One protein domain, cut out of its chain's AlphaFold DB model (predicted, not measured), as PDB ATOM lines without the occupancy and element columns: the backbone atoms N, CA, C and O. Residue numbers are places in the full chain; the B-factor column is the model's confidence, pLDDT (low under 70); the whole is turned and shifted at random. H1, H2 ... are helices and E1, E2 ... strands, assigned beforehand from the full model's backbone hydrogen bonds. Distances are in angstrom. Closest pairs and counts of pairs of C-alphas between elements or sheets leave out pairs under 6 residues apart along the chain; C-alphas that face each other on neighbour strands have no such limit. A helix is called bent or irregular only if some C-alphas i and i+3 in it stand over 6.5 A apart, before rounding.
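What this domain is: This is residues 42 to 54, 141 to 195 and 225 to 362 of the 363 residues of the protein "Haloacid dehalogenase-like hydrolase domain-containing protein" of Chlorella sorokiniana (UniProt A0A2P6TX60). Look first for a twisted slab of five parallel strands, in the order E3, E2, E1, E4, E5, between two layers of helices: H2, H3 and H10 on one face, H7 and H8 on the other, three layers in all. H5 packs on H3 with residues 236 to 243, and the free stretches 225 to 231 of H5 and 355 to 362 at the end of H10 stick out as arms along the longest axis. The printed part has 206 residues, class mixed, with ten named helices and five named strands, ordered E1 H1 H2 E2 H3 H4 E3 H5 H6 H7 E4 H8 E5 H9 H10. It is compact, with a radius of gyration of the C-alphas of 17.2 A, yet elongated, spanning 67 by 42 by 31 A.

Where its parts are: Find C-alpha 42 at (8.464, -14.261, -10.157), where E1 runs to 45; E2 is residues 157 to 162, 17.1 A, E3 188 to 192, E4 288 to 292 and E5 307 to 310. H1 is 46 to 50, H2 144 to 153, H3 172 to 180, H4 182 to 185, H6 257 to 266, H7 271 to 280, H8 295 to 303 and H9 315 to 320. H5, 225 to 248, measures 34.2 A; H10, 339 to 360, measures 31.9 A and ends at (14.239, 8.925, -25.345).

How they stand to each other: Look across the sheet for N 160 and O 189 (E2, E3), N 44 and O 159 (E1, E2), N 43 and O 289 (E1, E4) and N 309 and O 290 (E5, E4), each 2.8 A and within hydrogen-bond range. E2, H3 H4, E3 and E4, H8, E5 are strand-helix-strand units, parallel neighbours joined through helices, with right-handed crossovers. H8 is over E4 at a height over the sheet of 8.1 A, and H7, on the same face, is over E2 and E1 at a height over the sheet of 9.2 A. H3, H1 and H10 are on the opposite face; H4 only grazes the sheet. H2 touches residue 339 of H10, with C-alphas 147 and 339 closest at 5.5 A. H6 and H7 form a hairpin, C-alphas 259 and 273 closest at 6.2 A. H9 touches no helix and is irregular, C-alphas 316 and 319 being 7.5 A apart; 0 of its 2 O i to N i+4 pairs are within range, but 2 of 3 O i to N i+3. H4 is too short for an O i to N i+4 pair; in H1, H2, H3, H5, H6, H7, H8 and H10 every such pair is within hydrogen-bond range.

The domain as a whole: The farthest C-alphas, of Ala 227 and Gln 362, are 69.1 A apart. Residues 55 to 140 and 196 to 224 are not printed, leaving C-alpha gaps of 12.2 A and 38.0 A. H9 to H10 is a long link. Confidence is under 70 for 33 residues, among them 247 to 267.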
ATOM      1  N   ILE A  42       7.239 -13.457 -10.177       97.94
ATOM      2  CA  ILE A  42       8.464 -14.261 -10.157       97.94
ATOM      3  C   ILE A  42       8.291 -15.438 -11.105       97.94
ATOM      4  O   ILE A  42       7.359 -16.221 -10.954       97.94
ATOM      5  N   ILE A  43       9.212 -15.600 -12.047       97.19
ATOM      6  CA  ILE A  43       9.325 -16.787 -12.893       97.19
ATOM      7  C   ILE A  43      10.596 -17.528 -12.474       97.19
ATOM      8  O   ILE A  43      11.700 -17.021 -12.659       97.19
ATOM      9  N   ILE A  44      10.449 -18.712 -11.885       96.69
ATOM     10  CA  ILE A  44      11.561 -19.515 -11.365       96.69
ATOM     11  C   ILE A  44      11.810 -20.706 -12.290       96.69
ATOM     12  O   ILE A  44      10.891 -21.455 -12.621       96.69
ATOM     13  N   GLU A  45      13.059 -20.914 -12.690       94.81
ATOM     14  CA  GLU A  45      13.471 -22.113 -13.418       94.81
ATOM     15  C   GLU A  45      13.392 -23.355 -12.519       94.81
ATOM     16  O   GLU A  45      13.953 -23.391 -11.423       94.81
ATOM     17  N   CYS A  46      12.750 -24.416 -12.995       92.94
ATOM     18  CA  CYS A  46      12.732 -25.687 -12.284       92.94
ATOM     19  C   CYS A  46      14.153 -26.263 -12.178       92.94
ATOM     20  O   CYS A  46      14.664 -26.459 -11.078       92.94
ATOM     21  N   ASP A  47      14.809 -26.446 -13.322       88.56
ATOM     22  CA  ASP A  47      15.935 -27.371 -13.498       88.56
ATOM     23  C   ASP A  47      17.266 -26.915 -12.895       88.56
ATOM     24  O   ASP A  47      18.136 -27.741 -12.618       88.56
ATOM     25  N   GLY A  48      17.433 -25.609 -12.699       88.56
ATOM     26  CA  GLY A  48      18.644 -25.032 -12.118       88.56
ATOM     27  C   GLY A  48      18.394 -24.160 -10.891       88.56
ATOM     28  O   GLY A  48      19.328 -23.913 -10.125       88.56
ATOM     29  N   ALA A  49      17.164 -23.678 -10.677       94.69
ATOM     30  CA  ALA A  49      16.850 -22.742  -9.599       94.69
ATOM     31  C   ALA A  49      15.991 -23.359  -8.486       94.69
ATOM     32  O   ALA A  49      16.272 -23.076  -7.322       94.69
ATOM     33  N   LEU A  50      15.003 -24.210  -8.787       95.38
ATOM     34  CA  LEU A  50      14.284 -24.977  -7.758       95.38
ATOM     35  C   LEU A  50      15.038 -26.239  -7.351       95.38
ATOM     36  O   LEU A  50      15.179 -26.511  -6.160       95.38
ATOM     37  N   VAL A  51      15.517 -26.992  -8.335       94.00
ATOM     38  CA  VAL A  51      16.316 -28.207  -8.171       94.00
ATOM     39  C   VAL A  51      17.640 -28.036  -8.913       94.00
ATOM     40  O   VAL A  51      17.753 -27.187  -9.790       94.00
ATOM     41  N   ASP A  52      18.659 -28.811  -8.552       93.00
ATOM     42  CA  ASP A  52      19.827 -29.007  -9.418       93.00
ATOM     43  C   ASP A  52      19.595 -30.281 -10.237       93.00
ATOM     44  O   ASP A  52      20.040 -31.367  -9.866       93.00
ATOM     45  N   ALA A  53      18.820 -30.172 -11.321       91.75
ATOM     46  CA  ALA A  53      18.427 -31.323 -12.130       91.75
ATOM     47  C   ALA A  53      19.656 -32.057 -12.680       91.75
ATOM     48  O   ALA A  53      19.706 -33.286 -12.663       91.75
ATOM     49  N   HIS A  54      20.684 -31.326 -13.107       90.44
ATOM     50  CA  HIS A  54      21.920 -31.918 -13.607       90.44
ATOM     51  C   HIS A  54      22.706 -32.635 -12.505       90.44
ATOM     52  O   HIS A  54      23.036 -33.814 -12.657       90.44
ATOM     53  N   ARG A 141      16.683 -27.114  -3.870       96.12
ATOM     54  CA  ARG A 141      17.865 -26.344  -3.504       96.12
ATOM     55  C   ARG A 141      17.675 -25.683  -2.145       96.12
ATOM     56  O   ARG A 141      16.621 -25.135  -1.825       96.12
ATOM     57  N   GLN A 142      18.731 -25.706  -1.343       95.62
ATOM     58  CA  GLN A 142      18.703 -25.133  -0.005       95.62
ATOM     59  C   GLN A 142      18.298 -23.649  -0.047       95.62
ATOM     60  O   GLN A 142      18.827 -22.870  -0.837       95.62
ATOM     61  N   GLY A 143      17.350 -23.271   0.816       96.81
ATOM     62  CA  GLY A 143      16.866 -21.896   0.969       96.81
ATOM     63  C   GLY A 143      15.786 -21.456  -0.027       96.81
ATOM     64  O   GLY A 143      15.136 -20.443   0.228       96.81
ATOM     65  N   VAL A 144      15.523 -22.213  -1.103       97.44
ATOM     66  CA  VAL A 144      14.513 -21.822  -2.107       97.44
ATOM     67  C   VAL A 144      13.100 -21.774  -1.527       97.44
ATOM     68  O   VAL A 144      12.324 -20.881  -1.846       97.44
ATOM     69  N   THR A 145      12.787 -22.687  -0.607       97.56
ATOM     70  CA  THR A 145      11.490 -22.736   0.073       97.56
ATOM     71  C   THR A 145      11.229 -21.458   0.866       97.56
ATOM     72  O   THR A 145      10.157 -20.881   0.732       97.56
ATOM     73  N   GLN A 146      12.227 -20.971   1.615       97.88
ATOM     74  CA  GLN A 146      12.112 -19.716   2.367       97.88
ATOM     75  C   GLN A 146      11.946 -18.521   1.427       97.88
ATOM     76  O   GLN A 146      11.119 -17.653   1.675       97.88
ATOM     77  N   PHE A 147      12.700 -18.487   0.324       98.50
ATOM     78  CA  PHE A 147      12.563 -17.440  -0.688       98.50
ATOM     79  C   PHE A 147      11.139 -17.379  -1.268       98.50
ATOM     80  O   PHE A 147      10.577 -16.293  -1.395       98.50
ATOM     81  N   ILE A 148      10.550 -18.537  -1.586       98.06
ATOM     82  CA  ILE A 148       9.172 -18.640  -2.085       98.06
ATOM     83  C   ILE A 148       8.167 -18.244  -1.000       98.06
ATOM     84  O   ILE A 148       7.210 -17.536  -1.300       98.06
ATOM     85  N   ASP A 149       8.373 -18.668   0.245       97.94
ATOM     86  CA  ASP A 149       7.491 -18.311   1.360       97.94
ATOM     87  C   ASP A 149       7.454 -16.805   1.596       97.94
ATOM     88  O   ASP A 149       6.367 -16.235   1.678       97.94
ATOM     89  N   ASP A 150       8.619 -16.158   1.643       97.94
ATOM     90  CA  ASP A 150       8.730 -14.709   1.819       97.94
ATOM     91  C   ASP A 150       8.024 -13.961   0.677       97.94
ATOM     92  O   ASP A 150       7.307 -12.988   0.908       97.94
ATOM     93  N   ALA A 151       8.184 -14.445  -0.558       97.19
ATOM     94  CA  ALA A 151       7.524 -13.883  -1.730       97.19
ATOM     95  C   ALA A 151       5.994 -14.020  -1.661       97.19
ATOM     96  O   ALA A 151       5.269 -13.036  -1.827       97.19
ATOM     97  N   LEU A 152       5.493 -15.228  -1.390       95.94
ATOM     98  CA  LEU A 152       4.058 -15.500  -1.300       95.94
ATOM     99  C   LEU A 152       3.411 -14.765  -0.117       95.94
ATOM    100  O   LEU A 152       2.278 -14.305  -0.238       95.94
ATOM    101  N   ALA A 153       4.114 -14.633   1.013       96.31
ATOM    102  CA  ALA A 153       3.635 -13.912   2.194       96.31
ATOM    103  C   ALA A 153       3.415 -12.417   1.922       96.31
ATOM    104  O   ALA A 153       2.525 -11.808   2.511       96.31
ATOM    105  N   GLU A 154       4.183 -11.837   0.999       95.94
ATOM    106  CA  GLU A 154       4.023 -10.452   0.559       95.94
ATOM    107  C   GLU A 154       3.131 -10.296  -0.689       95.94
ATOM    108  O   GLU A 154       3.040  -9.211  -1.263       95.94
ATOM    109  N   GLY A 155       2.452 -11.364  -1.119       95.12
ATOM    110  CA  GLY A 155       1.485 -11.323  -2.219       95.12
ATOM    111  C   GLY A 155       2.089 -11.396  -3.623       95.12
ATOM    112  O   GLY A 155       1.370 -11.165  -4.600       95.12
ATOM    113  N   ALA A 156       3.376 -11.735  -3.756       96.38
ATOM    114  CA  ALA A 156       3.975 -11.978  -5.063       96.38
ATOM    115  C   ALA A 156       3.343 -13.203  -5.743       96.38
ATOM    116  O   ALA A 156       2.988 -14.193  -5.099       96.38
ATOM    117  N   GLN A 157       3.222 -13.137  -7.063       95.44
ATOM    118  CA  GLN A 157       2.730 -14.220  -7.902       95.44
ATOM    119  C   GLN A 157       3.920 -15.007  -8.444       95.44
ATOM    120  O   GLN A 157       4.877 -14.424  -8.951       95.44
ATOM    121  N   VAL A 158       3.864 -16.336  -8.354       95.56
ATOM    122  CA  VAL A 158       4.996 -17.198  -8.716       95.56
ATOM    123  C   VAL A 158       4.612 -18.157  -9.837       95.56
ATOM    124  O   VAL A 158       3.602 -18.857  -9.752       95.56
ATOM    125  N   ALA A 159       5.445 -18.211 -10.874       94.00
ATOM    126  CA  ALA A 159       5.441 -19.232 -11.907       94.00
ATOM    127  C   ALA A 159       6.714 -20.083 -11.834       94.00
ATOM    128  O   ALA A 159       7.794 -19.584 -11.521       94.00
ATOM    129  N   VAL A 160       6.591 -21.358 -12.181       92.50
ATOM    130  CA  VAL A 160       7.692 -22.301 -12.364       92.50
ATOM    131  C   VAL A 160       7.750 -22.704 -13.823       92.50
ATOM    132  O   VAL A 160       6.729 -23.092 -14.389       92.50
ATOM    133  N   VAL A 161       8.939 -22.643 -14.417       89.88
ATOM    134  CA  VAL A 161       9.177 -23.043 -15.807       89.88
ATOM    135  C   VAL A 161      10.163 -24.206 -15.844       89.88
ATOM    136  O   VAL A 161      11.286 -24.068 -15.363       89.88
ATOM    137  N   ALA A 162       9.768 -25.336 -16.431       85.44
ATOM    138  CA  ALA A 162      10.673 -26.437 -16.774       85.44
ATOM    139  C   ALA A 162      10.814 -26.514 -18.296       85.44
ATOM    140  O   ALA A 162       9.827 -26.755 -18.995       85.44
ATOM    141  N   ALA A 163      12.011 -26.228 -18.808       71.69
ATOM    142  CA  ALA A 163      12.229 -26.079 -20.249       71.69
ATOM    143  C   ALA A 163      13.692 -26.235 -20.703       71.69
ATOM    144  O   ALA A 163      13.966 -26.036 -21.884       71.69
ATOM    145  N   THR A 164      14.640 -26.503 -19.797       67.69
ATOM    146  CA  THR A 164      16.080 -26.402 -20.102       67.69
ATOM    147  C   THR A 164      16.828 -27.717 -19.926       67.69
ATOM    148  O   THR A 164      17.713 -28.005 -20.729       67.69
ATOM    149  N   ALA A 165      16.460 -28.538 -18.941       64.25
ATOM    150  CA  ALA A 165      17.058 -29.856 -18.718       64.25
ATOM    151  C   ALA A 165      16.044 -30.961 -18.397       64.25
ATOM    152  O   ALA A 165      16.380 -32.136 -18.528       64.25
ATOM    153  N   SER A 166      14.819 -30.606 -18.009       67.25
ATOM    154  CA  SER A 166      13.727 -31.557 -17.814       67.25
ATOM    155  C   SER A 166      12.797 -31.571 -19.017       67.25
ATOM    156  O   SER A 166      12.372 -30.521 -19.498       67.25
ATOM    157  N   VAL A 167      12.405 -32.772 -19.427       74.25
ATOM    158  CA  VAL A 167      11.221 -32.992 -20.263       74.25
ATOM    159  C   VAL A 167      10.050 -33.437 -19.378       74.25
ATOM    160  O   VAL A 167      10.293 -33.984 -18.293       74.25
ATOM    161  N   PRO A 168       8.785 -33.196 -19.773       71.00
ATOM    162  CA  PRO A 168       7.625 -33.589 -18.969       71.00
ATOM    163  C   PRO A 168       7.663 -35.054 -18.513       71.00
ATOM    164  O   PRO A 168       7.304 -35.360 -17.374       71.00
ATOM    165  N   GLU A 169       8.175 -35.943 -19.363       77.88
ATOM    166  CA  GLU A 169       8.220 -37.391 -19.160       77.88
ATOM    167  C   GLU A 169       9.219 -37.827 -18.077       77.88
ATOM    168  O   GLU A 169       9.130 -38.948 -17.577       77.88
ATOM    169  N   ASP A 170      10.166 -36.968 -17.689       84.69
ATOM    170  CA  ASP A 170      11.140 -37.277 -16.634       84.69
ATOM    171  C   ASP A 170      10.570 -37.043 -15.221       84.69
ATOM    172  O   ASP A 170      11.166 -37.467 -14.231       84.69
ATOM    173  N   GLY A 171       9.409 -36.384 -15.096       87.06
ATOM    174  CA  GLY A 171       8.689 -36.216 -13.826       87.06
ATOM    175  C   GLY A 171       9.339 -35.260 -12.815       87.06
ATOM    176  O   GLY A 171       8.813 -35.078 -11.713       87.06
ATOM    177  N   LEU A 172      10.457 -34.615 -13.168       89.81
ATOM    178  CA  LEU A 172      11.219 -33.726 -12.281       89.81
ATOM    179  C   LEU A 172      10.402 -32.535 -11.773       89.81
ATOM    180  O   LEU A 172      10.479 -32.199 -10.593       89.81
ATOM    181  N   ILE A 173       9.566 -31.938 -12.627       89.31
ATOM    182  CA  ILE A 173       8.704 -30.820 -12.231       89.31
ATOM    183  C   ILE A 173       7.678 -31.243 -11.172       89.31
ATOM    184  O   ILE A 173       7.503 -30.559 -10.165       89.31
ATOM    185  N   SER A 174       7.054 -32.410 -11.348       88.44
ATOM    186  CA  SER A 174       6.076 -32.960 -10.409       88.44
ATOM    187  C   SER A 174       6.738 -33.349  -9.085       88.44
ATOM    188  O   SER A 174       6.192 -33.067  -8.020       88.44
ATOM    189  N   SER A 175       7.952 -33.905  -9.143       92.25
ATOM    190  CA  SER A 175       8.802 -34.163  -7.973       92.25
ATOM    191  C   SER A 175       9.133 -32.876  -7.205       92.25
ATOM    192  O   SER A 175       9.000 -32.821  -5.982       92.25
ATOM    193  N   ALA A 176       9.505 -31.802  -7.912       93.88
ATOM    194  CA  ALA A 176       9.778 -30.507  -7.297       93.88
ATOM    195  C   ALA A 176       8.523 -29.924  -6.625       93.88
ATOM    196  O   ALA A 176       8.604 -29.437  -5.497       93.88
ATOM    197  N   MET A 177       7.354 -30.022  -7.269       92.44
ATOM    198  CA  MET A 177       6.085 -29.564  -6.687       92.44
ATOM    199  C   MET A 177       5.702 -30.376  -5.448       92.44
ATOM    200  O   MET A 177       5.278 -29.801  -4.445       92.44
ATOM    201  N   PHE A 178       5.919 -31.693  -5.479       92.62
ATOM    202  CA  PHE A 178       5.733 -32.551  -4.313       92.62
ATOM    203  C   PHE A 178       6.629 -32.116  -3.149       92.62
ATOM    204  O   PHE A 178       6.144 -31.915  -2.035       92.62
ATOM    205  N   ASN A 179       7.920 -31.900  -3.411       95.31
ATOM    206  CA  ASN A 179       8.879 -31.502  -2.383       95.31
ATOM    207  C   ASN A 179       8.642 -30.071  -1.854       95.31
ATOM    208  O   ASN A 179       8.985 -29.789  -0.706       95.31
ATOM    209  N   LEU A 180       8.035 -29.169  -2.640       94.88
ATOM    210  CA  LEU A 180       7.570 -27.854  -2.160       94.88
ATOM    211  C   LEU A 180       6.370 -27.975  -1.213       94.88
ATOM    212  O   LEU A 180       6.159 -27.115  -0.347       94.88
ATOM    213  N   GLY A 181       5.598 -29.045  -1.374       91.88
ATOM    214  CA  GLY A 181       4.382 -29.323  -0.637       91.88
ATOM    215  C   GLY A 181       3.152 -28.611  -1.214       91.88
ATOM    216  O   GLY A 181       3.258 -27.576  -1.884       91.88
ATOM    217  N   PRO A 182       1.949 -29.128  -0.906       86.50
ATOM    218  CA  PRO A 182       0.695 -28.695  -1.526       86.50
ATOM    219  C   PRO A 182       0.398 -27.208  -1.318       86.50
ATOM    220  O   PRO A 182      -0.022 -26.523  -2.246       86.50
ATOM    221  N   ASN A 183       0.693 -26.671  -0.131       88.31
ATOM    222  CA  ASN A 183       0.413 -25.271   0.204       88.31
ATOM    223  C   ASN A 183       1.131 -24.262  -0.703       88.31
ATOM    224  O   ASN A 183       0.643 -23.142  -0.857       88.31
ATOM    225  N   ARG A 184       2.291 -24.637  -1.254       92.06
ATOM    226  CA  ARG A 184       3.058 -23.810  -2.191       92.06
ATOM    227  C   ARG A 184       2.684 -24.153  -3.617       92.06
ATOM    228  O   ARG A 184       2.277 -23.261  -4.351       92.06
ATOM    229  N   ALA A 185       2.747 -25.437  -3.969       88.31
ATOM    230  CA  ALA A 185       2.507 -25.906  -5.328       88.31
ATOM    231  C   ALA A 185       1.169 -25.401  -5.895       88.31
ATOM    232  O   ALA A 185       1.137 -24.890  -7.008       88.31
ATOM    233  N   PHE A 186       0.086 -25.434  -5.108       85.38
ATOM    234  CA  PHE A 186      -1.235 -24.976  -5.561       85.38
ATOM    235  C   PHE A 186      -1.399 -23.451  -5.651       85.38
ATOM    236  O   PHE A 186      -2.387 -22.974  -6.198       85.38
ATOM    237  N   LYS A 187      -0.444 -22.670  -5.133       88.50
ATOM    238  CA  LYS A 187      -0.411 -21.203  -5.278       88.50
ATOM    239  C   LYS A 187       0.448 -20.747  -6.457       88.50
ATOM    240  O   LYS A 187       0.511 -19.553  -6.740       88.50
ATOM    241  N   MET A 188       1.142 -21.676  -7.108       89.25
ATOM    242  CA  MET A 188       2.113 -21.392  -8.155       89.25
ATOM    243  C   MET A 188       1.549 -21.794  -9.515       89.25
ATOM    244  O   MET A 188       0.825 -22.778  -9.648       89.25
ATOM    245  N   ARG A 189       1.907 -21.039 -10.550       88.38
ATOM    246  CA  ARG A 189       1.625 -21.410 -11.941       88.38
ATOM    247  C   ARG A 189       2.762 -22.284 -12.447       88.38
ATOM    248  O   ARG A 189       3.917 -22.008 -12.146       88.38
ATOM    249  N   VAL A 190       2.467 -23.334 -13.202       85.75
ATOM    250  CA  VAL A 190       3.495 -24.287 -13.634       85.75
ATOM    251  C   VAL A 190       3.428 -24.503 -15.135       85.75
ATOM    252  O   VAL A 190       2.413 -24.944 -15.672       85.75
ATOM    253  N   VAL A 191       4.541 -24.208 -15.797       82.75
ATOM    254  CA  VAL A 191       4.709 -24.226 -17.246       82.75
ATOM    255  C   VAL A 191       5.799 -25.241 -17.576       82.75
ATOM    256  O   VAL A 191       6.943 -25.097 -17.153       82.75
ATOM    257  N   GLY A 192       5.436 -26.297 -18.298       75.38
ATOM    258  CA  GLY A 192       6.384 -27.275 -18.829       75.38
ATOM    259  C   GLY A 192       6.453 -27.136 -20.342       75.38
ATOM    260  O   GLY A 192       5.406 -27.010 -20.971       75.38
ATOM    261  N   MET A 193       7.659 -27.152 -20.901       67.94
ATOM    262  CA  MET A 193       7.891 -27.172 -22.343       67.94
ATOM    263  C   MET A 193       8.266 -28.596 -22.761       67.94
ATOM    264  O   MET A 193       9.242 -29.144 -22.253       67.94
ATOM    265  N   GLY A 194       7.507 -29.200 -23.675       52.94
ATOM    266  CA  GLY A 194       7.794 -30.533 -24.208       52.94
ATOM    267  C   GLY A 194       7.109 -30.750 -25.553       52.94
ATOM    268  O   GLY A 194       5.940 -30.420 -25.715       52.94
ATOM    269  N   VAL A 195       7.860 -31.263 -26.530       30.88
ATOM    270  CA  VAL A 195       7.367 -31.596 -27.870       30.88
ATOM    271  C   VAL A 195       6.383 -32.755 -27.746       30.88
ATOM    272  O   VAL A 195       6.781 -33.889 -27.498       30.88
ATOM    273  N   ALA A 225      14.759 -45.675   8.127       82.81
ATOM    274  CA  ALA A 225      15.005 -44.885   6.923       82.81
ATOM    275  C   ALA A 225      14.295 -45.481   5.695       82.81
ATOM    276  O   ALA A 225      13.639 -44.757   4.945       82.81
ATOM    277  N   ALA A 226      14.347 -46.805   5.520       83.19
ATOM    278  CA  ALA A 226      13.644 -47.496   4.442       83.19
ATOM    279  C   ALA A 226      12.117 -47.350   4.560       83.19
ATOM    280  O   ALA A 226      11.442 -47.088   3.563       83.19
ATOM    281  N   ALA A 227      11.558 -47.461   5.768       86.62
ATOM    282  CA  ALA A 227      10.130 -47.261   6.005       86.62
ATOM    283  C   ALA A 227       9.693 -45.813   5.717       86.62
ATOM    284  O   ALA A 227       8.654 -45.591   5.093       86.62
ATOM    285  N   GLN A 228      10.495 -44.823   6.123       86.75
ATOM    286  CA  GLN A 228      10.256 -43.413   5.804       86.75
ATOM    287  C   GLN A 228      10.326 -43.153   4.296       86.75
ATOM    288  O   GLN A 228       9.456 -42.468   3.759       86.75
ATOM    289  N   ALA A 229      11.302 -43.741   3.598       84.38
ATOM    290  CA  ALA A 229      11.429 -43.632   2.148       84.38
ATOM    291  C   ALA A 229      10.214 -44.230   1.417       84.38
ATOM    292  O   ALA A 229       9.683 -43.598   0.506       84.38
ATOM    293  N   ARG A 230       9.717 -45.398   1.855       86.69
ATOM    294  CA  ARG A 230       8.494 -46.016   1.308       86.69
ATOM    295  C   ARG A 230       7.272 -45.113   1.494       86.69
ATOM    296  O   ARG A 230       6.576 -44.838   0.522       86.69
ATOM    297  N   LYS A 231       7.063 -44.581   2.705       88.81
ATOM    298  CA  LYS A 231       5.970 -43.631   2.988       88.81
ATOM    299  C   LYS A 231       6.074 -42.358   2.147       88.81
ATOM    300  O   LYS A 231       5.068 -41.884   1.629       88.81
ATOM    301  N   LYS A 232       7.283 -41.808   1.987       88.06
ATOM    302  CA  LYS A 232       7.518 -40.633   1.138       88.06
ATOM    303  C   LYS A 232       7.176 -40.931  -0.322       88.06
ATOM    304  O   LYS A 232       6.513 -40.117  -0.951       88.06
ATOM    305  N   ALA A 233       7.586 -42.089  -0.839       85.38
ATOM    306  CA  ALA A 233       7.290 -42.493  -2.208       85.38
ATOM    307  C   ALA A 233       5.782 -42.682  -2.452       85.38
ATOM    308  O   ALA A 233       5.279 -42.281  -3.497       85.38
ATOM    309  N   GLU A 234       5.050 -43.254  -1.496       88.38
ATOM    310  CA  GLU A 234       3.591 -43.390  -1.577       88.38
ATOM    311  C   GLU A 234       2.891 -42.023  -1.572       88.38
ATOM    312  O   GLU A 234       2.073 -41.737  -2.447       88.38
ATOM    313  N   ALA A 235       3.291 -41.131  -0.660       88.25
ATOM    314  CA  ALA A 235       2.787 -39.760  -0.618       88.25
ATOM    315  C   ALA A 235       3.119 -38.972  -1.898       88.25
ATOM    316  O   ALA A 235       2.296 -38.184  -2.361       88.25
ATOM    317  N   ALA A 236       4.301 -39.194  -2.483       85.88
ATOM    318  CA  ALA A 236       4.712 -38.577  -3.741       85.88
ATOM    319  C   ALA A 236       3.800 -39.002  -4.891       85.88
ATOM    320  O   ALA A 236       3.265 -38.147  -5.593       85.88
ATOM    321  N   LYS A 237       3.562 -40.310  -5.043       86.44
ATOM    322  CA  LYS A 237       2.661 -40.848  -6.072       86.44
ATOM    323  C   LYS A 237       1.258 -40.257  -5.956       86.44
ATOM    324  O   LYS A 237       0.713 -39.778  -6.950       86.44
ATOM    325  N   GLU A 238       0.703 -40.243  -4.747       87.44
ATOM    326  CA  GLU A 238      -0.642 -39.715  -4.519       87.44
ATOM    327  C   GLU A 238      -0.719 -38.203  -4.770       87.44
ATOM    328  O   GLU A 238      -1.644 -37.726  -5.429       87.44
ATOM    329  N   PHE A 239       0.288 -37.441  -4.333       88.06
ATOM    330  CA  PHE A 239       0.367 -36.014  -4.626       88.06
ATOM    331  C   PHE A 239       0.412 -35.746  -6.129       88.06
ATOM    332  O   PHE A 239      -0.355 -34.920  -6.615       88.06
ATOM    333  N   VAL A 240       1.285 -36.437  -6.870       82.50
ATOM    334  CA  VAL A 240       1.432 -36.235  -8.318       82.50
ATOM    335  C   VAL A 240       0.123 -36.544  -9.041       82.50
ATOM    336  O   VAL A 240      -0.284 -35.776  -9.912       82.50
ATOM    337  N   ARG A 241      -0.584 -37.604  -8.636       83.75
ATOM    338  CA  ARG A 241      -1.908 -37.951  -9.167       83.75
ATOM    339  C   ARG A 241      -2.914 -36.812  -8.967       83.75
ATOM    340  O   ARG A 241      -3.536 -36.367  -9.929       83.75
ATOM    341  N   VAL A 242      -3.057 -36.314  -7.735       82.12
ATOM    342  CA  VAL A 242      -3.981 -35.209  -7.409       82.12
ATOM    343  C   VAL A 242      -3.584 -33.919  -8.126       82.12
ATOM    344  O   VAL A 242      -4.434 -33.230  -8.688       82.12
ATOM    345  N   TYR A 243      -2.291 -33.609  -8.140       78.25
ATOM    346  CA  TYR A 243      -1.732 -32.428  -8.782       78.25
ATOM    347  C   TYR A 243      -2.008 -32.417 -10.292       78.25
ATOM    348  O   TYR A 243      -2.495 -31.419 -10.825       78.25
ATOM    349  N   ASN A 244      -1.789 -33.542 -10.978       77.25
ATOM    350  CA  ASN A 244      -2.067 -33.672 -12.408       77.25
ATOM    351  C   ASN A 244      -3.566 -33.564 -12.721       77.25
ATOM    352  O   ASN A 244      -3.936 -32.886 -13.678       77.25
ATOM    353  N   LEU A 245      -4.435 -34.164 -11.898       77.56
ATOM    354  CA  LEU A 245      -5.891 -34.037 -12.048       77.56
ATOM    355  C   LEU A 245      -6.354 -32.580 -11.922       77.56
ATOM    356  O   LEU A 245      -7.152 -32.106 -12.730       77.56
ATOM    357  N   GLN A 246      -5.827 -31.845 -10.943       71.12
ATOM    358  CA  GLN A 246      -6.166 -30.432 -10.779       71.12
ATOM    359  C   GLN A 246      -5.624 -29.571 -11.925       71.12
ATOM    360  O   GLN A 246      -6.349 -28.713 -12.432       71.12
ATOM    361  N   LYS A 247      -4.406 -29.849 -12.405       69.56
ATOM    362  CA  LYS A 247      -3.847 -29.194 -13.595       69.56
ATOM    363  C   LYS A 247      -4.735 -29.424 -14.824       69.56
ATOM    364  O   LYS A 247      -5.024 -28.477 -15.551       69.56
ATOM    365  N   ALA A 248      -5.222 -30.650 -15.024       69.44
ATOM    366  CA  ALA A 248      -6.140 -30.989 -16.113       69.44
ATOM    367  C   ALA A 248      -7.509 -30.292 -15.986       69.44
ATOM    368  O   ALA A 248      -8.120 -29.953 -16.995       69.44
ATOM    369  N   SER A 249      -7.971 -30.008 -14.762       66.00
ATOM    370  CA  SER A 249      -9.211 -29.250 -14.518       66.00
ATOM    371  C   SER A 249      -9.108 -27.732 -14.762       66.00
ATOM    372  O   SER A 249     -10.082 -27.014 -14.547       66.00
ATOM    373  N   GLY A 250      -7.951 -27.226 -15.210       58.62
ATOM    374  CA  GLY A 250      -7.749 -25.807 -15.526       58.62
ATOM    375  C   GLY A 250      -7.353 -24.926 -14.334       58.62
ATOM    376  O   GLY A 250      -7.326 -23.701 -14.461       58.62
ATOM    377  N   MET A 251      -7.020 -25.517 -13.180       50.59
ATOM    378  CA  MET A 251      -6.415 -24.788 -12.061       50.59
ATOM    379  C   MET A 251      -4.932 -24.543 -12.366       50.59
ATOM    380  O   MET A 251      -4.092 -25.432 -12.248       50.59
ATOM    381  N   GLY A 252      -4.639 -23.323 -12.815       51.12
ATOM    382  CA  GLY A 252      -3.340 -22.895 -13.330       51.12
ATOM    383  C   GLY A 252      -3.563 -22.186 -14.658       51.12
ATOM    384  O   GLY A 252      -3.664 -22.841 -15.688       51.12
ATOM    385  N   MET A 253      -3.723 -20.857 -14.619       48.00
ATOM    386  CA  MET A 253      -4.058 -20.031 -15.786       48.00
ATOM    387  C   MET A 253      -3.267 -20.449 -17.028       48.00
ATOM    388  O   MET A 253      -2.035 -20.430 -17.029       48.00
ATOM    389  N   ALA A 254      -4.000 -20.837 -18.070       54.84
ATOM    390  CA  ALA A 254      -3.427 -21.319 -19.310       54.84
ATOM    391  C   ALA A 254      -2.726 -20.168 -20.040       54.84
ATOM    392  O   ALA A 254      -3.337 -19.147 -20.359       54.84
ATOM    393  N   VAL A 255      -1.438 -20.351 -20.326       60.66
ATOM    394  CA  VAL A 255      -0.776 -19.606 -21.399       60.66
ATOM    395  C   VAL A 255      -1.523 -19.934 -22.695       60.66
ATOM    396  O   VAL A 255      -1.908 -21.087 -22.894       60.66
ATOM    397  N   ASP A 256      -1.752 -18.936 -23.556       59.75
ATOM    398  CA  ASP A 256      -2.453 -19.131 -24.831       59.75
ATOM    399  C   ASP A 256      -1.890 -20.369 -25.563       59.75
ATOM    400  O   ASP A 256      -0.674 -20.429 -25.801       59.75
ATOM    401  N   PRO A 257      -2.737 -21.353 -25.928       64.06
ATOM    402  CA  PRO A 257      -2.288 -22.579 -26.574       64.06
ATOM    403  C   PRO A 257      -1.445 -22.331 -27.826       64.06
ATOM    404  O   PRO A 257      -0.492 -23.055 -28.067       64.06
ATOM    405  N   LYS A 258      -1.717 -21.272 -28.600       61.97
ATOM    406  CA  LYS A 258      -0.922 -20.923 -29.786       61.97
ATOM    407  C   LYS A 258       0.474 -20.433 -29.416       61.97
ATOM    408  O   LYS A 258       1.408 -20.706 -30.164       61.97
ATOM    409  N   ILE A 259       0.627 -19.725 -28.294       62.34
ATOM    410  CA  ILE A 259       1.939 -19.282 -27.796       62.34
ATOM    411  C   ILE A 259       2.737 -20.493 -27.305       62.34
ATOM    412  O   ILE A 259       3.912 -20.615 -27.650       62.34
ATOM    413  N   MET A 260       2.090 -21.408 -26.577       69.38
ATOM    414  CA  MET A 260       2.708 -22.668 -26.145       69.38
ATOM    415  C   MET A 260       3.122 -23.526 -27.342       69.38
ATOM    416  O   MET A 260       4.302 -23.824 -27.486       69.38
ATOM    417  N   THR A 261       2.210 -23.810 -28.277       66.56
ATOM    418  CA  THR A 261       2.504 -24.601 -29.482       66.56
ATOM    419  C   THR A 261       3.575 -23.947 -30.360       66.56
ATOM    420  O   THR A 261       4.408 -24.639 -30.943       66.56
ATOM    421  N   ALA A 262       3.600 -22.613 -30.470       60.88
ATOM    422  CA  ALA A 262       4.651 -21.915 -31.210       60.88
ATOM    423  C   ALA A 262       6.021 -22.054 -30.532       60.88
ATOM    424  O   ALA A 262       7.021 -22.249 -31.222       60.88
ATOM    425  N   ALA A 263       6.075 -21.978 -29.202       64.19
ATOM    426  CA  ALA A 263       7.307 -22.146 -28.444       64.19
ATOM    427  C   ALA A 263       7.793 -23.608 -28.438       64.19
ATOM    428  O   ALA A 263       8.988 -23.849 -28.603       64.19
ATOM    429  N   GLU A 264       6.880 -24.578 -28.351       67.88
ATOM    430  CA  GLU A 264       7.161 -26.010 -28.517       67.88
ATOM    431  C   GLU A 264       7.713 -26.301 -29.917       67.88
ATOM    432  O   GLU A 264       8.762 -26.927 -30.052       67.88
ATOM    433  N   ARG A 265       7.074 -25.765 -30.967       59.66
ATOM    434  CA  ARG A 265       7.539 -25.905 -32.356       59.66
ATOM    435  C   ARG A 265       8.893 -25.239 -32.592       59.66
ATOM    436  O   ARG A 265       9.690 -25.737 -33.381       59.66
ATOM    437  N   ALA A 266       9.141 -24.100 -31.949       59.19
ATOM    438  CA  ALA A 266      10.423 -23.410 -32.029       59.19
ATOM    439  C   ALA A 266      11.522 -24.111 -31.213       59.19
ATOM    440  O   ALA A 266      12.699 -23.808 -31.417       59.19
ATOM    441  N   GLY A 267      11.152 -25.003 -30.284       63.19
ATOM    442  CA  GLY A 267      12.069 -25.665 -29.358       63.19
ATOM    443  C   GLY A 267      12.866 -24.683 -28.494       63.19
ATOM    444  O   GLY A 267      13.978 -24.999 -28.075       63.19
ATOM    445  N   LYS A 268      12.363 -23.456 -28.299       71.88
ATOM    446  CA  LYS A 268      13.086 -22.361 -27.639       71.88
ATOM    447  C   LYS A 268      12.150 -21.516 -26.789       71.88
ATOM    448  O   LYS A 268      11.029 -21.205 -27.187       71.88
ATOM    449  N   LEU A 269      12.666 -21.076 -25.645       83.75
ATOM    450  CA  LEU A 269      12.047 -20.039 -24.827       83.75
ATOM    451  C   LEU A 269      12.133 -18.701 -25.571       83.75
ATOM    452  O   LEU A 269      13.214 -18.285 -25.987       83.75
ATOM    453  N   THR A 270      10.995 -18.032 -25.751       87.44
ATOM    454  CA  THR A 270      10.909 -16.757 -26.475       87.44
ATOM    455  C   THR A 270      10.486 -15.619 -25.546       87.44
ATOM    456  O   THR A 270       9.786 -15.861 -24.558       87.44
ATOM    457  N   PRO A 271      10.837 -14.360 -25.858       90.25
ATOM    458  CA  PRO A 271      10.362 -13.206 -25.093       90.25
ATOM    459  C   PRO A 271       8.830 -13.116 -25.031       90.25
ATOM    460  O   PRO A 271       8.267 -12.705 -24.020       90.25
ATOM    461  N   GLN A 272       8.146 -13.543 -26.096       88.69
ATOM    462  CA  GLN A 272       6.686 -13.582 -26.177       88.69
ATOM    463  C   GLN A 272       6.095 -14.593 -25.193       88.69
ATOM    464  O   GLN A 272       5.125 -14.272 -24.508       88.69
ATOM    465  N   LEU A 273       6.694 -15.785 -25.083       88.00
ATOM    466  CA  LEU A 273       6.291 -16.772 -24.085       88.00
ATOM    467  C   LEU A 273       6.502 -16.227 -22.670       88.00
ATOM    468  O   LEU A 273       5.592 -16.309 -21.853       88.00
ATOM    469  N   MET A 274       7.656 -15.616 -22.389       92.94
ATOM    470  CA  MET A 274       7.921 -15.010 -21.078       92.94
ATOM    471  C   MET A 274       6.882 -13.936 -20.737       92.94
ATOM    472  O   MET A 274       6.311 -13.957 -19.649       92.94
ATOM    473  N   GLY A 275       6.570 -13.048 -21.685       91.19
ATOM    474  CA  GLY A 275       5.512 -12.050 -21.529       91.19
ATOM    475  C   GLY A 275       4.134 -12.670 -21.276       91.19
ATOM    476  O   GLY A 275       3.397 -12.179 -20.426       91.19
ATOM    477  N   ALA A 276       3.801 -13.774 -21.949       88.81
ATOM    478  CA  ALA A 276       2.550 -14.492 -21.723       88.81
ATOM    479  C   ALA A 276       2.499 -15.140 -20.331       88.81
ATOM    480  O   ALA A 276       1.479 -15.038 -19.657       88.81
ATOM    481  N   ILE A 277       3.601 -15.732 -19.858       90.44
ATOM    482  CA  ILE A 277       3.705 -16.261 -18.491       90.44
ATOM    483  C   ILE A 277       3.503 -15.132 -17.475       90.44
ATOM    484  O   ILE A 277       2.696 -15.280 -16.560       90.44
ATOM    485  N   ALA A 278       4.157 -13.983 -17.652       91.94
ATOM    486  CA  ALA A 278       3.961 -12.823 -16.781       91.94
ATOM    487  C   ALA A 278       2.515 -12.301 -16.812       91.94
ATOM    488  O   ALA A 278       1.955 -11.979 -15.767       91.94
ATOM    489  N   ALA A 279       1.871 -12.304 -17.981       89.06
ATOM    490  CA  ALA A 279       0.456 -11.973 -18.093       89.06
ATOM    491  C   ALA A 279      -0.427 -12.960 -17.316       89.06
ATOM    492  O   ALA A 279      -1.371 -12.527 -16.666       89.06
ATOM    493  N   THR A 280      -0.098 -14.263 -17.298       86.69
ATOM    494  CA  THR A 280      -0.834 -15.204 -16.439       86.69
ATOM    495  C   THR A 280      -0.685 -14.871 -14.961       86.69
ATOM    496  O   THR A 280      -1.604 -15.148 -14.206       86.69
ATOM    497  N   LEU A 281       0.439 -14.278 -14.544       89.88
ATOM    498  CA  LEU A 281       0.682 -13.827 -13.174       89.88
ATOM    499  C   LEU A 281      -0.022 -12.502 -12.839       89.88
ATOM    500  O   LEU A 281       0.088 -12.054 -11.705       89.88
ATOM    501  N   ASP A 282      -0.733 -11.883 -13.787       90.06
ATOM    502  CA  ASP A 282      -1.304 -10.536 -13.663       90.06
ATOM    503  C   ASP A 282      -0.241  -9.462 -13.363       90.06
ATOM    504  O   ASP A 282      -0.509  -8.447 -12.716       90.06
ATOM    505  N   THR A 283       0.987  -9.679 -13.849       91.19
ATOM    506  CA  THR A 283       2.127  -8.791 -13.601       91.19
ATOM    507  C   THR A 283       2.760  -8.312 -14.907       91.19
ATOM    508  O   THR A 283       3.096  -9.133 -15.762       91.19
ATOM    509  N   PRO A 284       2.989  -6.999 -15.094       92.12
ATOM    510  CA  PRO A 284       3.723  -6.507 -16.255       92.12
ATOM    511  C   PRO A 284       5.196  -6.944 -16.201       92.12
ATOM    512  O   PRO A 284       5.760  -7.157 -15.126       92.12
ATOM    513  N   ALA A 285       5.856  -7.020 -17.362       91.75
ATOM    514  CA  ALA A 285       7.240  -7.498 -17.457       91.75
ATOM    515  C   ALA A 285       8.221  -6.709 -16.567       91.75
ATOM    516  O   ALA A 285       9.033  -7.310 -15.874       91.75
ATOM    517  N   GLY A 286       8.078  -5.381 -16.480       92.50
ATOM    518  CA  GLY A 286       8.904  -4.542 -15.598       92.50
ATOM    519  C   GLY A 286       8.663  -4.750 -14.092       92.50
ATOM    520  O   GLY A 286       9.448  -4.276 -13.275       92.50
ATOM    521  N   GLN A 287       7.594  -5.454 -13.701       94.88
ATOM    522  CA  GLN A 287       7.320  -5.901 -12.323       94.88
ATOM    523  C   GLN A 287       7.565  -7.406 -12.140       94.88
ATOM    524  O   GLN A 287       7.272  -7.955 -11.080       94.88
ATOM    525  N   THR A 288       8.113  -8.066 -13.162       96.75
ATOM    526  CA  THR A 288       8.412  -9.493 -13.151       96.75
ATOM    527  C   THR A 288       9.920  -9.702 -13.096       96.75
ATOM    528  O   THR A 288      10.688  -9.026 -13.786       96.75
ATOM    529  N   MET A 289      10.357 -10.655 -12.279       97.81
ATOM    530  CA  MET A 289      11.739 -11.120 -12.244       97.81
ATOM    531  C   MET A 289      11.835 -12.587 -12.656       97.81
ATOM    532  O   MET A 289      10.954 -13.390 -12.355       97.81
ATOM    533  N   VAL A 290      12.937 -12.938 -13.303       97.75
ATOM    534  CA  VAL A 290      13.316 -14.305 -13.644       97.75
ATOM    535  C   VAL A 290      14.430 -14.748 -12.710       97.75
ATOM    536  O   VAL A 290      15.434 -14.049 -12.576       97.75
ATOM    537  N   VAL A 291      14.270 -15.913 -12.092       97.56
ATOM    538  CA  VAL A 291      15.288 -16.556 -11.255       97.56
ATOM    539  C   VAL A 291      15.675 -17.877 -11.907       97.56
ATOM    540  O   VAL A 291      14.836 -18.767 -12.034       97.56
ATOM    541  N   ALA A 292      16.929 -18.011 -12.335       94.75
ATOM    542  CA  ALA A 292      17.372 -19.170 -13.111       94.75
ATOM    543  C   ALA A 292      18.774 -19.646 -12.716       94.75
ATOM    544  O   ALA A 292      19.631 -18.852 -12.325       94.75
ATOM    545  N   GLY A 293      19.004 -20.951 -12.845       90.50
ATOM    546  CA  GLY A 293      20.319 -21.584 -12.762       90.50
ATOM    547  C   GLY A 293      20.986 -21.788 -14.126       90.50
ATOM    548  O   GLY A 293      22.138 -22.215 -14.150       90.50
ATOM    549  N   GLY A 294      20.305 -21.462 -15.235       85.75
ATOM    550  CA  GLY A 294      20.816 -21.455 -16.613       85.75
ATOM    551  C   GLY A 294      20.639 -20.107 -17.340       85.75
ATOM    552  O   GLY A 294      19.869 -19.246 -16.918       85.75
ATOM    553  N   ASN A 295      21.351 -19.906 -18.456       88.19
ATOM    554  CA  ASN A 295      21.316 -18.642 -19.209       88.19
ATOM    555  C   ASN A 295      20.064 -18.499 -20.100       88.19
ATOM    556  O   ASN A 295      19.544 -17.400 -20.246       88.19
ATOM    557  N   THR A 296      19.537 -19.599 -20.647       88.00
ATOM    558  CA  THR A 296      18.468 -19.589 -21.666       88.00
ATOM    559  C   THR A 296      17.179 -18.908 -21.198       88.00
ATOM    560  O   THR A 296      16.627 -18.070 -21.912       88.00
ATOM    561  N   LEU A 297      16.700 -19.221 -19.988       90.56
ATOM    562  CA  LEU A 297      15.498 -18.583 -19.440       90.56
ATOM    563  C   LEU A 297      15.735 -17.096 -19.138       90.56
ATOM    564  O   LEU A 297      14.844 -16.273 -19.347       90.56
ATOM    565  N   MET A 298      16.943 -16.736 -18.691       93.19
ATOM    566  CA  MET A 298      17.304 -15.337 -18.453       93.19
ATOM    567  C   MET A 298      17.413 -14.543 -19.748       93.19
ATOM    568  O   MET A 298      16.930 -13.421 -19.786       93.19
ATOM    569  N   GLU A 299      17.979 -15.097 -20.820       93.12
ATOM    570  CA  GLU A 299      18.012 -14.425 -22.125       93.12
ATOM    571  C   GLU A 299      16.596 -14.087 -22.599       93.12
ATOM    572  O   GLU A 299      16.304 -12.928 -22.898       93.12
ATOM    573  N   ALA A 300      15.689 -15.069 -22.568       92.69
ATOM    574  CA  ALA A 300      14.292 -14.858 -22.937       92.69
ATOM    575  C   ALA A 300      13.606 -13.814 -22.037       92.69
ATOM    576  O   ALA A 300      12.906 -12.932 -22.536       92.69
ATOM    577  N   GLY A 301      13.830 -13.878 -20.719       94.94
ATOM    578  CA  GLY A 301      13.278 -12.929 -19.749       94.94
ATOM    579  C   GLY A 301      13.798 -11.503 -19.923       94.94
ATOM    580  O   GLY A 301      13.020 -10.551 -19.941       94.94
ATOM    581  N   LYS A 302      15.109 -11.347 -20.120       95.19
ATOM    582  CA  LYS A 302      15.756 -10.050 -20.350       95.19
ATOM    583  C   LYS A 302      15.252  -9.402 -21.626       95.19
ATOM    584  O   LYS A 302      14.905  -8.224 -21.624       95.19
ATOM    585  N   SER A 303      15.153 -10.180 -22.700       94.56
ATOM    586  CA  SER A 303      14.570  -9.727 -23.961       94.56
ATOM    587  C   SER A 303      13.076  -9.402 -23.847       94.56
ATOM    588  O   SER A 303      12.573  -8.622 -24.651       94.56
ATOM    589  N   ALA A 304      12.372  -9.939 -22.846       94.31
ATOM    590  CA  ALA A 304      11.003  -9.550 -22.501       94.31
ATOM    591  C   ALA A 304      10.925  -8.314 -21.579       94.31
ATOM    592  O   ALA A 304       9.826  -7.881 -21.242       94.31
ATOM    593  N   GLY A 305      12.061  -7.731 -21.173       94.50
ATOM    594  CA  GLY A 305      12.125  -6.547 -20.310       94.50
ATOM    595  C   GLY A 305      12.003  -6.835 -18.812       94.50
ATOM    596  O   GLY A 305      11.669  -5.925 -18.053       94.50
ATOM    597  N   MET A 306      12.246  -8.080 -18.392       97.06
ATOM    598  CA  MET A 306      12.212  -8.510 -16.991       97.06
ATOM    599  C   MET A 306      13.580  -8.366 -16.320       97.06
ATOM    600  O   MET A 306      14.620  -8.445 -16.979       97.06
ATOM    601  N   LEU A 307      13.586  -8.242 -14.990       97.62
ATOM    602  CA  LEU A 307      14.810  -8.392 -14.199       97.62
ATOM    603  C   LEU A 307      15.268  -9.852 -14.232       97.62
ATOM    604  O   LEU A 307      14.459 -10.751 -14.022       97.62
ATOM    605  N   THR A 308      16.561 -10.102 -14.397       97.56
ATOM    606  CA  THR A 308      17.118 -11.464 -14.427       97.56
ATOM    607  C   THR A 308      18.127 -11.694 -13.310       97.56
ATOM    608  O   THR A 308      19.102 -10.957 -13.160       97.56
ATOM    609  N   LEU A 309      17.892 -12.721 -12.499       97.44
ATOM    610  CA  LEU A 309      18.686 -13.056 -11.321       97.44
ATOM    611  C   LEU A 309      19.231 -14.480 -11.462       97.44
ATOM    612  O   LEU A 309      18.484 -15.459 -11.459       97.44
ATOM    613  N   GLY A 310      20.550 -14.589 -11.574       95.94
ATOM    614  CA  GLY A 310      21.253 -15.859 -11.676       95.94
ATOM    615  C   GLY A 310      21.472 -16.488 -10.305       95.94
ATOM    616  O   GLY A 310      22.036 -15.867  -9.404       95.94
ATOM    617  N   VAL A 311      21.083 -17.746 -10.164       95.00
ATOM    618  CA  VAL A 311      21.379 -18.603  -9.013       95.00
ATOM    619  C   VAL A 311      22.037 -19.882  -9.531       95.00
ATOM    620  O   VAL A 311      21.378 -20.912  -9.608       95.00
ATOM    621  N   PRO A 312      23.317 -19.872  -9.932       89.56
ATOM    622  CA  PRO A 312      24.000 -21.081 -10.378       89.56
ATOM    623  C   PRO A 312      23.841 -22.258  -9.405       89.56
ATOM    624  O   PRO A 312      23.908 -22.038  -8.192       89.56
ATOM    625  N   PRO A 313      23.724 -23.503  -9.897       82.69
ATOM    626  CA  PRO A 313      23.817 -24.700  -9.060       82.69
ATOM    627  C   PRO A 313      25.156 -24.808  -8.313       82.69
ATOM    628  O   PRO A 313      25.210 -25.327  -7.203       82.69
ATOM    629  N   SER A 314      26.233 -24.261  -8.893       78.75
ATOM    630  CA  SER A 314      27.565 -24.206  -8.284       78.75
ATOM    631  C   SER A 314      28.273 -22.882  -8.566       78.75
ATOM    632  O   SER A 314      28.241 -22.374  -9.687       78.75
ATOM    633  N   VAL A 315      29.005 -22.365  -7.576       65.00
ATOM    634  CA  VAL A 315      29.818 -21.135  -7.677       65.00
ATOM    635  C   VAL A 315      30.765 -21.166  -8.883       65.00
ATOM    636  O   VAL A 315      30.963 -20.146  -9.544       65.00
ATOM    637  N   ALA A 316      31.286 -22.345  -9.232       61.62
ATOM    638  CA  ALA A 316      32.173 -22.543 -10.379       61.62
ATOM    639  C   ALA A 316      31.513 -22.233 -11.738       61.62
ATOM    640  O   ALA A 316      32.201 -22.091 -12.744       61.62
ATOM    641  N   GLN A 317      30.185 -22.121 -11.787       70.62
ATOM    642  CA  GLN A 317      29.434 -21.835 -13.008       70.62
ATOM    643  C   GLN A 317      29.093 -20.350 -13.178       70.62
ATOM    644  O   GLN A 317      28.551 -19.981 -14.215       70.62
ATOM    645  N   ARG A 318      29.450 -19.477 -12.219       67.81
ATOM    646  CA  ARG A 318      29.134 -18.030 -12.239       67.81
ATOM    647  C   ARG A 318      29.517 -17.315 -13.548       67.81
ATOM    648  O   ARG A 318      28.861 -16.347 -13.909       67.81
ATOM    649  N   GLY A 319      30.548 -17.773 -14.262       62.69
ATOM    650  CA  GLY A 319      31.015 -17.155 -15.511       62.69
ATOM    651  C   GLY A 319      30.102 -17.346 -16.733       62.69
ATOM    652  O   GLY A 319      30.360 -16.735 -17.764       62.69
ATOM    653  N   GLY A 320      29.056 -18.178 -16.644       70.88
ATOM    654  CA  GLY A 320      28.195 -18.544 -17.778       70.88
ATOM    655  C   GLY A 320      26.896 -17.742 -17.941       70.88
ATOM    656  O   GLY A 320      26.081 -18.105 -18.781       70.88
ATOM    657  N   PHE A 321      26.666 -16.690 -17.147       81.56
ATOM    658  CA  PHE A 321      25.365 -16.008 -17.056       81.56
ATOM    659  C   PHE A 321      25.398 -14.578 -17.605       81.56
ATOM    660  O   PHE A 321      25.142 -13.621 -16.876       81.56
ATOM    661  N   SER A 322      25.722 -14.415 -18.888       86.56
ATOM    662  CA  SER A 322      25.794 -13.094 -19.537       86.56
ATOM    663  C   SER A 322      24.463 -12.336 -19.519       86.56
ATOM    664  O   SER A 322      24.450 -11.103 -19.525       86.56
ATOM    665  N   ALA A 323      23.340 -13.057 -19.473       90.88
ATOM    666  CA  ALA A 323      22.025 -12.445 -19.396       90.88
ATOM    667  C   ALA A 323      21.691 -11.915 -17.994       90.88
ATOM    668  O   ALA A 323      20.906 -10.980 -17.904       90.88
ATOM    669  N   ALA A 324      22.295 -12.431 -16.919       93.69
ATOM    670  CA  ALA A 324      21.929 -12.053 -15.556       93.69
ATOM    671  C   ALA A 324      22.236 -10.576 -15.245       93.69
ATOM    672  O   ALA A 324      23.332 -10.080 -15.505       93.69
ATOM    673  N   ASP A 325      21.292  -9.881 -14.614       95.44
ATOM    674  CA  ASP A 325      21.517  -8.544 -14.054       95.44
ATOM    675  C   ASP A 325      22.232  -8.605 -12.693       95.44
ATOM    676  O   ASP A 325      22.897  -7.647 -12.292       95.44
ATOM    677  N   ALA A 326      22.103  -9.728 -11.980       95.12
ATOM    678  CA  ALA A 326      22.852 -10.051 -10.768       95.12
ATOM    679  C   ALA A 326      22.981 -11.572 -10.592       95.12
ATOM    680  O   ALA A 326      22.081 -12.314 -10.975       95.12
ATOM    681  N   ILE A 327      24.077 -12.032  -9.979       95.38
ATOM    682  CA  ILE A 327      24.361 -13.457  -9.740       95.38
ATOM    683  C   ILE A 327      24.619 -13.696  -8.248       95.38
ATOM    684  O   ILE A 327      25.399 -12.969  -7.628       95.38
ATOM    685  N   PHE A 328      24.009 -14.743  -7.693       95.00
ATOM    686  CA  PHE A 328      24.070 -15.126  -6.278       95.00
ATOM    687  C   PHE A 328      24.631 -16.545  -6.105       95.00
ATOM    688  O   PHE A 328      24.530 -17.369  -7.008       95.00
ATOM    689  N   ASP A 329      25.181 -16.866  -4.930       92.12
ATOM    690  CA  ASP A 329      25.736 -18.209  -4.640       92.12
ATOM    691  C   ASP A 329      24.673 -19.306  -4.441       92.12
ATOM    692  O   ASP A 329      24.998 -20.474  -4.246       92.12
ATOM    693  N   GLY A 330      23.397 -18.931  -4.451       94.06
ATOM    694  CA  GLY A 330      22.266 -19.766  -4.067       94.06
ATOM    695  C   GLY A 330      21.196 -18.897  -3.420       94.06
ATOM    696  O   GLY A 330      21.075 -17.720  -3.760       94.06
ATOM    697  N   TYR A 331      20.458 -19.444  -2.458       97.25
ATOM    698  CA  TYR A 331      19.436 -18.715  -1.704       97.25
ATOM    699  C   TYR A 331      19.865 -18.471  -0.257       97.25
ATOM    700  O   TYR A 331      20.691 -19.195   0.295       97.25
ATOM    701  N   GLY A 332      19.261 -17.462   0.370       96.44
ATOM    702  CA  GLY A 332      19.459 -17.151   1.783       96.44
ATOM    703  C   GLY A 332      20.400 -15.967   2.049       96.44
ATOM    704  O   GLY A 332      20.761 -15.225   1.130       96.44
ATOM    705  N   PRO A 333      20.747 -15.723   3.326       93.75
ATOM    706  CA  PRO A 333      21.562 -14.580   3.735       93.75
ATOM    707  C   PRO A 333      23.008 -14.657   3.205       93.75
ATOM    708  O   PRO A 333      23.440 -15.654   2.634       93.75
ATOM    709  N   GLY A 334      23.780 -13.578   3.378       92.69
ATOM    710  CA  GLY A 334      25.170 -13.516   2.900       92.69
ATOM    711  C   GLY A 334      25.256 -13.334   1.382       92.69
ATOM    712  O   GLY A 334      24.693 -12.374   0.858       92.69
ATOM    713  N   GLY A 335      25.944 -14.235   0.674       91.69
ATOM    714  CA  GLY A 335      26.078 -14.218  -0.795       91.69
ATOM    715  C   GLY A 335      24.843 -14.713  -1.565       91.69
ATOM    716  O   GLY A 335      24.798 -14.605  -2.791       91.69
ATOM    717  N   GLY A 336      23.834 -15.238  -0.862       95.50
ATOM    718  CA  GLY A 336      22.618 -15.792  -1.458       95.50
ATOM    719  C   GLY A 336      21.555 -14.755  -1.834       95.50
ATOM    720  O   GLY A 336      21.582 -13.589  -1.411       95.50
ATOM    721  N   LEU A 337      20.597 -15.205  -2.640       97.94
ATOM    722  CA  LEU A 337      19.387 -14.488  -3.009       97.94
ATOM    723  C   LEU A 337      18.347 -14.602  -1.885       97.94
ATOM    724  O   LEU A 337      17.933 -15.696  -1.506       97.94
ATOM    725  N   THR A 338      17.895 -13.457  -1.375       98.44
ATOM    726  CA  THR A 338      16.727 -13.353  -0.488       98.44
ATOM    727  C   THR A 338      15.621 -12.582  -1.193       98.44
ATOM    728  O   THR A 338      15.906 -11.774  -2.084       98.44
ATOM    729  N   TRP A 339      14.369 -12.767  -0.767       98.12
ATOM    730  CA  TRP A 339      13.242 -12.018  -1.329       98.12
ATOM    731  C   TRP A 339      13.445 -10.500  -1.207       98.12
ATOM    732  O   TRP A 339      13.287  -9.756  -2.174       98.12
ATOM    733  N   HIS A 340      13.930 -10.040  -0.050       97.38
ATOM    734  CA  HIS A 340      14.269  -8.635   0.175       97.38
ATOM    735  C   HIS A 340      15.265  -8.082  -0.862       97.38
ATOM    736  O   HIS A 340      15.031  -7.018  -1.439       97.38
ATOM    737  N   LYS A 341      16.357  -8.807  -1.146       98.00
ATOM    738  CA  LYS A 341      17.340  -8.393  -2.161       98.00
ATOM    739  C   LYS A 341      16.733  -8.372  -3.561       98.00
ATOM    740  O   LYS A 341      17.016  -7.450  -4.322       98.00
ATOM    741  N   ALA A 342      15.905  -9.363  -3.887       97.88
ATOM    742  CA  ALA A 342      15.242  -9.459  -5.181       97.88
ATOM    743  C   ALA A 342      14.358  -8.227  -5.446       97.88
ATOM    744  O   ALA A 342      14.494  -7.581  -6.485       97.88
ATOM    745  N   LYS A 343      13.548  -7.824  -4.456       96.69
ATOM    746  CA  LYS A 343      12.734  -6.598  -4.519       96.69
ATOM    747  C   LYS A 343      13.568  -5.334  -4.716       96.69
ATOM    748  O   LYS A 343      13.247  -4.521  -5.575       96.69
ATOM    749  N   LEU A 344      14.655  -5.172  -3.956       96.00
ATOM    750  CA  LEU A 344      15.536  -4.006  -4.096       96.00
ATOM    751  C   LEU A 344      16.149  -3.911  -5.500       96.00
ATOM    752  O   LEU A 344      16.279  -2.817  -6.049       96.00
ATOM    753  N   MET A 345      16.532  -5.047  -6.084       96.50
ATOM    754  CA  MET A 345      17.054  -5.089  -7.449       96.50
ATOM    755  C   MET A 345      15.972  -4.771  -8.483       96.50
ATOM    756  O   MET A 345      16.257  -4.063  -9.448       96.50
ATOM    757  N   LEU A 346      14.739  -5.235  -8.266       95.94
ATOM    758  CA  LEU A 346      13.612  -4.934  -9.146       95.94
ATOM    759  C   LEU A 346      13.253  -3.450  -9.124       95.94
ATOM    760  O   LEU A 346      13.115  -2.860 -10.190       95.94
ATOM    761  N   GLN A 347      13.220  -2.823  -7.947       94.06
ATOM    762  CA  GLN A 347      13.007  -1.379  -7.837       94.06
ATOM    763  C   GLN A 347      14.068  -0.604  -8.631       94.06
ATOM    764  O   GLN A 347      13.744   0.200  -9.500       94.06
ATOM    765  N   LYS A 348      15.354  -0.927  -8.435       93.56
ATOM    766  CA  LYS A 348      16.453  -0.308  -9.198       93.56
ATOM    767  C   LYS A 348      16.354  -0.563 -10.702       93.56
ATOM    768  O   LYS A 348      16.813   0.249 -11.506       93.56
ATOM    769  N   HIS A 349      15.840  -1.720 -11.108       92.00
ATOM    770  CA  HIS A 349      15.617  -2.039 -12.514       92.00
ATOM    771  C   HIS A 349      14.513  -1.156 -13.109       92.00
ATOM    772  O   HIS A 349      14.715  -0.582 -14.178       92.00
ATOM    773  N   GLN A 350      13.407  -0.974 -12.388       91.06
ATOM    774  CA  GLN A 350      12.301  -0.097 -12.781       91.06
ATOM    775  C   GLN A 350      12.740   1.364 -12.886       91.06
ATOM    776  O   GLN A 350      12.473   2.005 -13.901       91.06
ATOM    777  N   ASP A 351      13.485   1.861 -11.897       90.75
ATOM    778  CA  ASP A 351      13.991   3.238 -11.888       90.75
ATOM    779  C   ASP A 351      14.890   3.506 -13.110       90.75
ATOM    780  O   ASP A 351      14.772   4.538 -13.776       90.75
ATOM    781  N   ARG A 352      15.757   2.543 -13.463       88.44
ATOM    782  CA  ARG A 352      16.607   2.625 -14.664       88.44
ATOM    783  C   ARG A 352      15.789   2.621 -15.952       88.44
ATOM    784  O   ARG A 352      16.063   3.434 -16.831       88.44
ATOM    785  N   GLN A 353      14.792   1.743 -16.074       84.31
ATOM    786  CA  GLN A 353      13.930   1.723 -17.259       84.31
ATOM    787  C   GLN A 353      13.146   3.035 -17.416       84.31
ATOM    788  O   GLN A 353      13.053   3.564 -18.526       84.31
ATOM    789  N   ALA A 354      12.637   3.598 -16.317       85.81
ATOM    790  CA  ALA A 354      11.929   4.875 -16.328       85.81
ATOM    791  C   ALA A 354      12.834   6.033 -16.787       85.81
ATOM    792  O   ALA A 354      12.414   6.849 -17.610       85.81
ATOM    793  N   ALA A 355      14.086   6.075 -16.323       86.69
ATOM    794  CA  ALA A 355      15.055   7.093 -16.734       86.69
ATOM    795  C   ALA A 355      15.376   7.033 -18.240       86.69
ATOM    796  O   ALA A 355      15.402   8.067 -18.908       86.69
ATOM    797  N   VAL A 356      15.551   5.828 -18.799       84.44
ATOM    798  CA  VAL A 356      15.806   5.636 -20.240       84.44
ATOM    799  C   VAL A 356      14.608   6.086 -21.084       84.44
ATOM    800  O   VAL A 356      14.781   6.778 -22.086       84.44
ATOM    801  N   GLN A 357      13.380   5.756 -20.665       79.62
ATOM    802  CA  GLN A 357      12.165   6.186 -21.370       79.62
ATOM    803  C   GLN A 357      11.967   7.708 -21.344       79.62
ATOM    804  O   GLN A 357      11.442   8.273 -22.303       79.62
ATOM    805  N   GLN A 358      12.379   8.382 -20.266       77.19
ATOM    806  CA  GLN A 358      12.313   9.842 -20.173       77.19
ATOM    807  C   GLN A 358      13.332  10.525 -21.091       77.19
ATOM    808  O   GLN A 358      12.981  11.505 -21.743       77.19
ATOM    809  N   GLN A 359      14.551   9.990 -21.200       75.00
ATOM    810  CA  GLN A 359      15.580  10.526 -22.099       75.00
ATOM    811  C   GLN A 359      15.210  10.343 -23.577       75.00
ATOM    812  O   GLN A 359      15.334  11.288 -24.350       75.00
ATOM    813  N   GLY A 360      14.666   9.182 -23.962       71.00
ATOM    814  CA  GLY A 360      14.239   8.925 -25.345       71.00
ATOM    815  C   GLY A 360      12.997   9.704 -25.800       71.00
ATOM    816  O   GLY A 360      12.713   9.751 -26.989       71.00
ATOM    817  N   ARG A 361      12.236  10.312 -24.878       65.50
ATOM    818  CA  ARG A 361      11.119  11.222 -25.207       65.50
ATOM    819  C   ARG A 361      11.555  12.680 -25.381       65.50
ATOM    820  O   ARG A 361      10.750  13.485 -25.839       65.50
ATOM    821  N   GLN A 362      12.769  13.026 -24.952       61.62
ATOM    822  CA  GLN A 362      13.324  14.384 -25.026       61.62
ATOM    823  C   GLN A 362      14.268  14.583 -26.225       61.62
ATOM    824  O   GLN A 362      14.635  15.722 -26.506       61.62
TER     825      GLN A 362